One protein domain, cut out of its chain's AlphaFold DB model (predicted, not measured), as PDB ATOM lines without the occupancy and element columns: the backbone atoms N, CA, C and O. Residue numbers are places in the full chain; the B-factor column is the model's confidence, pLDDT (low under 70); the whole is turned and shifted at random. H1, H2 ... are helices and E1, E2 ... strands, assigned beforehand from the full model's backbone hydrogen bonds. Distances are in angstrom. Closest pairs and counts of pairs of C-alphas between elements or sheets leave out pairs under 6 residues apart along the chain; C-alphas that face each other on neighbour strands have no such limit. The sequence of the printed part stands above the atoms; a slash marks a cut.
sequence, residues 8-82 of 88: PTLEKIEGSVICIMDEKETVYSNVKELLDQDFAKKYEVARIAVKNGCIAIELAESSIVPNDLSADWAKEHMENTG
ATOM      1  N   PRO A   8     171.841 211.924 177.752       72.25
ATOM      2  CA  PRO A   8     172.611 212.975 178.427       72.25
ATOM      3  C   PRO A   8     172.139 213.324 179.848       72.25
ATOM      4  O   PRO A   8     172.902 213.900 180.623       72.25
ATOM      5  N   THR A   9     170.887 213.021 180.215       73.12
ATOM      6  CA  THR A   9     170.418 213.202 181.602       73.12
ATOM      7  C   THR A   9     170.825 212.022 182.474       73.12
ATOM      8  O   THR A   9     171.221 212.227 183.619       73.12
ATOM      9  N   LEU A  10     170.762 210.799 181.943       77.81
ATOM     10  CA  LEU A  10     171.138 209.599 182.692       77.81
ATOM     11  C   LEU A  10     172.656 209.498 182.878       77.81
ATOM     12  O   LEU A  10     173.105 209.057 183.928       77.81
ATOM     13  N   GLU A  11     173.451 209.980 181.923       80.31
ATOM     14  CA  GLU A  11     174.916 210.045 182.027       80.31
ATOM     15  C   GLU A  11     175.422 210.891 183.207       80.31
ATOM     16  O   GLU A  11     176.574 210.747 183.606       80.31
ATOM     17  N   LYS A  12     174.575 211.753 183.790       83.19
ATOM     18  CA  LYS A  12     174.903 212.524 185.002       83.19
ATOM     19  C   LYS A  12     174.777 211.718 186.292       83.19
ATOM     20  O   LYS A  12     175.132 212.223 187.353       83.19
ATOM     21  N   ILE A  13     174.216 210.514 186.229       83.44
ATOM     22  CA  ILE A  13     174.098 209.639 187.389       83.44
ATOM     23  C   ILE A  13     175.462 209.005 187.636       83.44
ATOM     24  O   ILE A  13     175.946 208.192 186.846       83.44
ATOM     25  N   GLU A  14     176.069 209.380 188.754       82.94
ATOM     26  CA  GLU A  14     177.314 208.790 189.227       82.94
ATOM     27  C   GLU A  14     177.020 207.595 190.142       82.94
ATOM     28  O   GLU A  14     176.160 207.661 191.023       82.94
ATOM     29  N   GLY A  15     177.761 206.504 189.944       85.50
ATOM     30  CA  GLY A  15     177.645 205.286 190.744       85.50
ATOM     31  C   GLY A  15     176.717 204.223 190.157       85.50
ATOM     32  O   GLY A  15     176.292 204.286 189.002       85.50
ATOM     33  N   SER A  16     176.446 203.206 190.974       88.81
ATOM     34  CA  SER A  16     175.642 202.049 190.589       88.81
ATOM     35  C   SER A  16     174.173 202.405 190.404       88.81
ATOM     36  O   SER A  16     173.603 203.173 191.185       88.81
ATOM     37  N   VAL A  17     173.536 201.770 189.425       91.25
ATOM     38  CA  VAL A  17     172.110 201.945 189.138       91.25
ATOM     39  C   VAL A  17     171.382 200.613 189.142       91.25
ATOM     40  O   VAL A  17     171.921 199.588 188.731       91.25
ATOM     41  N   ILE A  18     170.139 200.637 189.613       93.50
ATOM     42  CA  ILE A  18     169.239 199.487 189.584       93.50
ATOM     43  C   ILE A  18     168.344 199.653 188.359       93.50
ATOM     44  O   ILE A  18     167.612 200.631 188.258       93.50
ATOM     45  N   CYS A  19     168.390 198.711 187.430       90.69
ATOM     46  CA  CYS A  19     167.431 198.623 186.341       90.69
ATOM     47  C   CYS A  19     166.317 197.657 186.730       90.69
ATOM     48  O   CYS A  19     166.607 196.552 187.192       90.69
ATOM     49  N   ILE A  20     165.067 198.066 186.538       90.75
ATOM     50  CA  ILE A  20     163.888 197.228 186.749       90.75
ATOM     51  C   ILE A  20     163.220 197.014 185.389       90.75
ATOM     52  O   ILE A  20     162.769 197.974 184.766       90.75
ATOM     53  N   MET A  21     163.181 195.763 184.932       86.56
ATOM     54  CA  MET A  21     162.561 195.332 183.673       86.56
ATOM     55  C   MET A  21     161.744 194.073 183.928       86.56
ATOM     56  O   MET A  21     162.281 193.121 184.487       86.56
ATOM     57  N   ASP A  22     160.475 194.047 183.514       82.56
ATOM     58  CA  ASP A  22     159.588 192.882 183.676       82.56
ATOM     59  C   ASP A  22     159.622 192.309 185.112       82.56
ATOM     60  O   ASP A  22     159.797 191.109 185.322       82.56
ATOM     61  N   GLU A  23     159.543 193.201 186.110       83.38
ATOM     62  CA  GLU A  23     159.635 192.903 187.555       83.38
ATOM     63  C   GLU A  23     160.980 192.317 188.036       83.38
ATOM     64  O   GLU A  23     161.131 191.969 189.209       83.38
ATOM     65  N   LYS A  24     161.992 192.237 187.165       88.38
ATOM     66  CA  LYS A  24     163.348 191.792 187.507       88.38
ATOM     67  C   LYS A  24     164.271 192.971 187.737       88.38
ATOM     68  O   LYS A  24     164.286 193.924 186.962       88.38
ATOM     69  N   GLU A  25     165.092 192.855 188.774       92.25
ATOM     70  CA  GLU A  25     166.074 193.872 189.138       92.25
ATOM     71  C   GLU A  25     167.482 193.428 188.752       92.25
ATOM     72  O   GLU A  25     167.942 192.360 189.158       92.25
ATOM     73  N   THR A  26     168.179 194.285 188.014       91.75
ATOM     74  CA  THR A  26     169.581 194.099 187.637       91.75
ATOM     75  C   THR A  26     170.374 195.310 188.093       91.75
ATOM     76  O   THR A  26     169.996 196.447 187.816       91.75
ATOM     77  N   VAL A  27     171.481 195.083 188.798       91.94
ATOM     78  CA  VAL A  27     172.374 196.160 189.238       91.94
ATOM     79  C   VAL A  27     173.498 196.318 188.228       91.94
ATOM     80  O   VAL A  27     174.193 195.352 187.919       91.94
ATOM     81  N   TYR A  28     173.683 197.542 187.755       90.31
ATOM     82  CA  TYR A  28     174.781 197.931 186.881       90.31
ATOM     83  C   TYR A  28     175.762 198.805 187.651       90.31
ATOM     84  O   TYR A  28     175.363 199.598 188.510       90.31
ATOM     85  N   SER A  29     177.050 198.688 187.329       89.06
ATOM     86  CA  SER A  29     178.093 199.461 188.015       89.06
ATOM     87  C   SER A  29     178.010 200.951 187.674       89.06
ATOM     88  O   SER A  29     178.477 201.790 188.440       89.06
ATOM     89  N   ASN A  30     177.433 201.275 186.514       87.00
ATOM     90  CA  ASN A  30     177.214 202.627 186.019       87.00
ATOM     91  C   ASN A  30     176.100 202.641 184.954       87.00
ATOM     92  O   ASN A  30     175.728 201.604 184.406       87.00
ATOM     93  N   VAL A  31     175.594 203.831 184.624       84.25
ATOM     94  CA  VAL A  31     174.553 204.008 183.598       84.25
ATOM     95  C   VAL A  31     175.006 203.603 182.194       84.25
ATOM     96  O   VAL A  31     174.171 203.175 181.405       84.25
ATOM     97  N   LYS A  32     176.294 203.702 181.852       82.50
ATOM     98  CA  LYS A  32     176.756 203.353 180.496       82.50
ATOM     99  C   LYS A  32     176.542 201.872 180.202       82.50
ATOM    100  O   LYS A  32     176.010 201.549 179.153       82.50
ATOM    101  N   GLU A  33     176.819 200.997 181.168       85.50
ATOM    102  CA  GLU A  33     176.550 199.556 181.043       85.50
ATOM    103  C   GLU A  33     175.068 199.237 180.793       85.50
ATOM    104  O   GLU A  33     174.761 198.257 180.113       85.50
ATOM    105  N   LEU A  34     174.159 200.060 181.332       82.25
ATOM    106  CA  LEU A  34     172.723 199.976 181.065       82.25
ATOM    107  C   LEU A  34     172.384 200.477 179.650       82.25
ATOM    108  O   LEU A  34     171.586 199.848 178.960       82.25
ATOM    109  N   LEU A  35     172.971 201.602 179.227       76.75
ATOM    110  CA  LEU A  35     172.734 202.218 177.913       76.75
ATOM    111  C   LEU A  35     173.314 201.406 176.746       76.75
ATOM    112  O   LEU A  35     172.748 201.439 175.657       76.75
ATOM    113  N   ASP A  36     174.403 200.672 176.977       75.94
ATOM    114  CA  ASP A  36     175.043 199.800 175.986       75.94
ATOM    115  C   ASP A  36     174.214 198.538 175.686       75.94
ATOM    116  O   ASP A  36     174.520 197.791 174.755       75.94
ATOM    117  N   GLN A  37     173.152 198.281 176.454       71.69
ATOM    118  CA  GLN A  37     172.231 197.188 176.170       71.69
ATOM    119  C   GLN A  37     171.277 197.553 175.025       71.69
ATOM    120  O   GLN A  37     170.724 198.654 174.969       71.69
ATOM    121  N   ASP A  38     170.956 196.576 174.173       64.12
ATOM    122  CA  ASP A  38     169.982 196.736 173.079       64.12
ATOM    123  C   ASP A  38     168.557 197.104 173.563       64.12
ATOM    124  O   ASP A  38     167.696 197.461 172.752       64.12
ATOM    125  N   PHE A  39     168.295 197.087 174.879       64.38
ATOM    126  CA  PHE A  39     167.027 197.520 175.473       64.38
ATOM    127  C   PHE A  39     166.660 198.962 175.109       64.38
ATOM    128  O   PHE A  39     165.478 199.247 174.954       64.38
ATOM    129  N   ALA A  40     167.634 199.852 174.883       58.16
ATOM    130  CA  ALA A  40     167.369 201.245 174.511       58.16
ATOM    131  C   ALA A  40     166.541 201.398 173.216       58.16
ATOM    132  O   ALA A  40     165.922 202.439 172.998       58.16
ATOM    133  N   LYS A  41     166.505 200.369 172.354       59.75
ATOM    134  CA  LYS A  41     165.698 200.365 171.122       59.75
ATOM    135  C   LYS A  41     164.262 199.884 171.337       59.75
ATOM    136  O   LYS A  41     163.395 200.237 170.544       59.75
ATOM    137  N   LYS A  42     164.017 199.070 172.369       69.00
ATOM    138  CA  LYS A  42     162.733 198.386 172.600       69.00
ATOM    139  C   LYS A  42     162.011 198.858 173.863       69.00
ATOM    140  O   LYS A  42     160.816 198.632 173.985       69.00
ATOM    141  N   TYR A  43     162.694 199.531 174.780       75.88
ATOM    142  CA  TYR A  43     162.154 199.929 176.073       75.88
ATOM    143  C   TYR A  43     162.333 201.432 176.316       75.88
ATOM    144  O   TYR A  43     163.295 202.051 175.862       75.88
ATOM    145  N   GLU A  44     161.394 202.023 177.045       78.75
ATOM    146  CA  GLU A  44     161.375 203.432 177.432       78.75
ATOM    147  C   GLU A  44     161.334 203.588 178.956       78.75
ATOM    148  O   GLU A  44     160.949 202.668 179.676       78.75
ATOM    149  N   VAL A  45     161.754 204.749 179.473       82.31
ATOM    150  CA  VAL A  45     161.772 204.972 180.925       82.31
ATOM    151  C   VAL A  45     160.346 205.219 181.399       82.31
ATOM    152  O   VAL A  45     159.740 206.247 181.090       82.31
ATOM    153  N   ALA A  46     159.830 204.286 182.193       84.19
ATOM    154  CA  ALA A  46     158.537 204.416 182.846       84.19
ATOM    155  C   ALA A  46     158.649 205.266 184.115       84.19
ATOM    156  O   ALA A  46     157.806 206.130 184.372       84.19
ATOM    157  N   ARG A  47     159.704 205.040 184.910       85.25
ATOM    158  CA  ARG A  47     159.880 205.693 186.210       85.25
ATOM    159  C   ARG A  47     161.349 205.786 186.614       85.25
ATOM    160  O   ARG A  47     162.134 204.877 186.371       85.25
ATOM    161  N   ILE A  48     161.693 206.873 187.302       88.00
ATOM    162  CA  ILE A  48     162.955 207.016 188.035       88.00
ATOM    163  C   ILE A  48     162.620 207.189 189.517       88.00
ATOM    164  O   ILE A  48     161.770 208.007 189.877       88.00
ATOM    165  N   ALA A  49     163.256 206.400 190.375       90.06
ATOM    166  CA  ALA A  49     163.045 206.409 191.817       90.06
ATOM    167  C   ALA A  49     164.365 206.206 192.573       90.06
ATOM    168  O   ALA A  49     165.397 205.900 191.983       90.06
ATOM    169  N   VAL A  50     164.326 206.360 193.896       89.56
ATOM    170  CA  VAL A  50     165.424 205.954 194.780       89.56
ATOM    171  C   VAL A  50     165.008 204.674 195.492       89.56
ATOM    172  O   VAL A  50     163.947 204.631 196.116       89.56
ATOM    173  N   LYS A  51     165.847 203.640 195.420       88.81
ATOM    174  CA  LYS A  51     165.654 202.362 196.109       88.81
ATOM    175  C   LYS A  51     166.954 201.967 196.800       88.81
ATOM    176  O   LYS A  51     168.002 201.919 196.168       88.81
ATOM    177  N   ASN A  52     166.893 201.697 198.105       86.38
ATOM    178  CA  ASN A  52     168.055 201.305 198.918       86.38
ATOM    179  C   ASN A  52     169.255 202.269 198.796       86.38
ATOM    180  O   ASN A  52     170.405 201.843 198.783       86.38
ATOM    181  N   GLY A  53     168.990 203.573 198.663       84.44
ATOM    182  CA  GLY A  53     170.031 204.593 198.489       84.44
ATOM    183  C   GLY A  53     170.661 204.653 197.091       84.44
ATOM    184  O   GLY A  53     171.531 205.486 196.872       84.44
ATOM    185  N   CYS A  54     170.211 203.823 196.145       86.25
ATOM    186  CA  CYS A  54     170.631 203.850 194.745       86.25
ATOM    187  C   CYS A  54     169.514 204.396 193.848       86.25
ATOM    188  O   CYS A  54     168.329 204.311 194.186       86.25
ATOM    189  N   ILE A  55     169.883 204.929 192.683       90.44
ATOM    190  CA  ILE A  55     168.902 205.304 191.662       90.44
ATOM    191  C   ILE A  55     168.380 204.033 190.990       90.44
ATOM    192  O   ILE A  55     169.156 203.201 190.520       90.44
ATOM    193  N   ALA A  56     167.056 203.900 190.959       91.62
ATOM    194  CA  ALA A  56     166.333 202.849 190.268       91.62
ATOM    195  C   ALA A  56     165.646 203.418 189.022       91.62
ATOM    196  O   ALA A  56     164.918 204.411 189.107       91.62
ATOM    197  N   ILE A  57     165.884 202.785 187.879       89.25
ATOM    198  CA  ILE A  57     165.317 203.124 186.578       89.25
ATOM    199  C   ILE A  57     164.422 201.960 186.165       89.25
ATOM    200  O   ILE A  57     164.898 200.850 185.943       89.25
ATOM    201  N   GLU A  58     163.126 202.219 186.084       89.94
ATOM    202  CA  GLU A  58     162.132 201.257 185.624       89.94
ATOM    203  C   GLU A  58     161.882 201.477 184.136       89.94
ATOM    204  O   GLU A  58     161.552 202.591 183.708       89.94
ATOM    205  N   LEU A  59     162.067 200.417 183.354       86.31
ATOM    206  CA  LEU A  59     161.862 200.425 181.915       86.31
ATOM    207  C   LEU A  59     160.579 199.665 181.571       86.31
ATOM    208  O   LEU A  59     160.340 198.573 182.082       86.31
ATOM    209  N   ALA A  60     159.772 200.237 180.680       83.25
ATOM    210  CA  ALA A  60     158.596 199.593 180.102       83.25
ATOM    211  C   ALA A  60     158.813 199.353 178.609       83.25
ATOM    212  O   ALA A  60     159.558 200.090 177.961       83.25
ATOM    213  N   GLU A  61     158.180 198.317 178.058       80.19
ATOM    214  CA  GLU A  61     158.229 198.053 176.621       80.19
ATOM    215  C   GLU A  61     157.670 199.261 175.857       80.19
ATOM    216  O   GLU A  61     156.579 199.758 176.141       80.19
ATOM    217  N   SER A  62     158.461 199.761 174.913       72.94
ATOM    218  CA  SER A  62     158.100 200.898 174.085       72.94
ATOM    219  C   SER A  62     156.951 200.492 173.174       72.94
ATOM    220  O   SER A  62     157.062 199.565 172.376       72.94
ATOM    221  N   SER A  63     155.856 201.242 173.252       66.06
ATOM    222  CA  SER A  63     154.724 201.110 172.322       66.06
ATOM    223  C   SER A  63     154.997 201.758 170.956       66.06
ATOM    224  O   SER A  63     154.161 201.705 170.053       66.06
ATOM    225  N   ILE A  64     156.169 202.380 170.790       59.84
ATOM    226  CA  ILE A  64     156.578 203.027 169.546       59.84
ATOM    227  C   ILE A  64     157.004 201.945 168.557       59.84
ATOM    228  O   ILE A  64     158.123 201.438 168.619       59.84
ATOM    229  N   VAL A  65     156.120 201.642 167.610       56.78
ATOM    230  CA  VAL A  65     156.480 200.943 166.375       56.78
ATOM    231  C   VAL A  65     157.455 201.864 165.628       56.78
ATOM    232  O   VAL A  65     157.080 203.000 165.317       56.78
ATOM    233  N   PRO A  66     158.714 201.456 165.383       53.53
ATOM    234  CA  PRO A  66     159.608 202.217 164.516       53.53
ATOM    235  C   PRO A  66     158.893 202.476 163.184       53.53
ATOM    236  O   PRO A  66     158.118 201.624 162.753       53.53
ATOM    237  N   ASN A  67     159.128 203.622 162.532       51.34
ATOM    238  CA  ASN A  67     158.705 203.841 161.141       51.34
ATOM    239  C   ASN A  67     159.458 202.847 160.252       51.34
ATOM    240  O   ASN A  67     160.474 203.159 159.637       51.34
ATOM    241  N   ASP A  68     158.991 201.614 160.272       56.91
ATOM    242  CA  ASP A  68     159.537 200.508 159.544       56.91
ATOM    243  C   ASP A  68     158.672 200.388 158.301       56.91
ATOM    244  O   ASP A  68     157.527 199.941 158.353       56.91
ATOM    245  N   LEU A  69     159.212 200.844 157.173       57.59
ATOM    246  CA  LEU A  69     158.594 200.656 155.862       57.59
ATOM    247  C   LEU A  69     158.402 199.160 155.536       57.59
ATOM    248  O   LEU A  69     157.696 198.835 154.588       57.59
ATOM    249  N   SER A  70     159.005 198.248 156.315       57.81
ATOM    250  CA  SER A  70     158.792 196.801 156.219       57.81
ATOM    251  C   SER A  70     157.718 196.245 157.165       57.81
ATOM    252  O   SER A  70     157.400 195.053 157.085       57.81
ATOM    253  N   ALA A  71     157.126 197.078 158.026       62.28
ATOM    254  CA  ALA A  71     156.017 196.673 158.880       62.28
ATOM    255  C   ALA A  71     154.778 196.311 158.048       62.28
ATOM    256  O   ALA A  71     154.553 196.847 156.962       62.28
ATOM    257  N   ASP A  72     153.944 195.413 158.572       67.00
ATOM    258  CA  ASP A  72     152.808 194.876 157.814       67.00
ATOM    259  C   ASP A  72     151.793 195.960 157.418       67.00
ATOM    260  O   ASP A  72     151.284 195.933 156.304       67.00
ATOM    261  N   TRP A  73     151.618 196.999 158.242       68.81
ATOM    262  CA  TRP A  73     150.782 198.159 157.904       68.81
ATOM    263  C   TRP A  73     151.324 198.966 156.702       68.81
ATOM    264  O   TRP A  73     150.548 199.550 155.945       68.81
ATOM    265  N   ALA A  74     152.648 199.000 156.504       66.19
ATOM    266  CA  ALA A  74     153.281 199.688 155.381       66.19
ATOM    267  C   ALA A  74     153.139 198.881 154.079       66.19
ATOM    268  O   ALA A  74     152.887 199.455 153.017       66.19
ATOM    269  N   LYS A  75     153.209 197.546 154.177       69.69
ATOM    270  CA  LYS A  75     152.897 196.632 153.065       69.69
ATOM    271  C   LYS A  75     151.430 196.742 152.654       69.69
ATOM    272  O   LYS A  75     151.151 196.920 151.473       69.69
ATOM    273  N   GLU A  76     150.513 196.731 153.623       72.69
ATOM    274  CA  GLU A  76     149.076 196.903 153.376       72.69
ATOM    275  C   GLU A  76     148.761 198.253 152.716       72.69
ATOM    276  O   GLU A  76     147.878 198.334 151.862       72.69
ATOM    277  N   HIS A  77     149.477 199.327 153.066       69.94
ATOM    278  CA  HIS A  77     149.317 200.609 152.381       69.94
ATOM    279  C   HIS A  77     149.724 200.508 150.908       69.94
ATOM    280  O   HIS A  77     148.941 200.888 150.042       69.94
ATOM    281  N   MET A  78     150.901 199.944 150.619       72.81
ATOM    282  CA  MET A  78     151.392 199.787 149.247       72.81
ATOM    283  C   MET A  78     150.459 198.913 148.395       72.81
ATOM    284  O   MET A  78     150.206 199.243 147.239       72.81
ATOM    285  N   GLU A  79     149.894 197.844 148.965       76.19
ATOM    286  CA  GLU A  79     148.914 196.989 148.283       76.19
ATOM    287  C   GLU A  79     147.592 197.716 147.984       76.19
ATOM    288  O   GLU A  79     147.000 197.503 146.925       76.19
ATOM    289  N   ASN A  80     147.137 198.601 148.878       76.00
ATOM    290  CA  ASN A  80     145.853 199.295 148.734       76.00
ATOM    291  C   ASN A  80     145.922 200.581 147.897       76.00
ATOM    292  O   ASN A  80     144.943 200.937 147.240       76.00
ATOM    293  N   THR A  81     147.039 201.310 147.933       72.81
ATOM    294  CA  THR A  81     147.169 202.627 147.282       72.81
ATOM    295  C   THR A  81     148.148 202.632 146.112       72.81
ATOM    296  O   THR A  81     148.184 203.604 145.356       72.81
ATOM    297  N   GLY A  82     148.943 201.569 145.937       72.38
ATOM    298  CA  GLY A  82     149.952 201.463 144.879       72.38
ATOM    299  C   GLY A  82     151.085 202.487 144.994       72.38
ATOM    300  O   GLY A  82     151.821 202.688 144.031       72.38
TER     301      GLY A  82
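What this domain is: This is residues 8 to 82 of the 88 residues of an uncharacterized protein of Lachnospiraceae bacterium (UniProt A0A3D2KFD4). A strongly twisted sheet of four strands, with the short helix H1 over one face and the four-residue H2 grazing it, makes a head, from which the link after E4 and the helix H3 run out as a tail that makes the length. Residues 70 to 76, of which 72 to 76 belong to H3, stick out free. The printed part has 75 residues, with three named helices and four named strands in the order E1, E2, H1, H2, E3, E4, H3; the class is mixed, and the sheet, E2 E1 E4 E3, is mixed too. The whole is only just loose, close to extended, with a radius of gyration of the C-alphas of 17.1 A and spans of 57 by 23 by 16 A.

Where its parts are: E1 is residues 17 to 21, from C-alpha 17 at (172.110, 201.945, 189.138), and E2 is residues 24 to 28. E3, residues 43 to 51, is 20.5 A long and bends by 60 degrees at residue 46; E4, residues 54 to 61, is 22.7 A long. H1 is residues 31 to 35, H2 residues 39 to 42. H3, residues 72 to 81, is 14.2 A long and ends at C-alpha 81 at (147.169, 202.627, 147.282).

How they stand to each other: The inner strands E1 and E4 are parallel at 25 degrees, with N 57 and O 18 2.8 A apart. Hairpin E1 and E2 is antiparallel at 152 degrees (N 19 and O 26, 2.8 A), hairpin E3 and E4 at 155 degrees (N 44 and O 60, 2.8 A). E2, H1 H2 and E3 form a split strand-helix-strand unit, two strands of one sheet joined through helices, with E1 and E4 between them in the sheet; its crossover is right-handed. H1 is on the sheet at a height of 8.9 A, only just over E1 with 3 of its 5 C-alphas; their closest C-alphas, of Val 17 and Val 31, are 6.4 A apart. H2 only grazes the sheet. H3 is not on it. Every O i to N i+4 pair in H1 and H3 is within hydrogen-bond range; H2 is too short for one.

The domain as a whole: The farthest C-alphas, of Gly 53 and Gly 82, are 57.3 A apart. The printed part has no cut and no long link; E4 to H3 is short, with 10 residues. Mean pLDDT of the printed part is 78.2; residues 38 to 42, 63 to 75 and 77 are under 70.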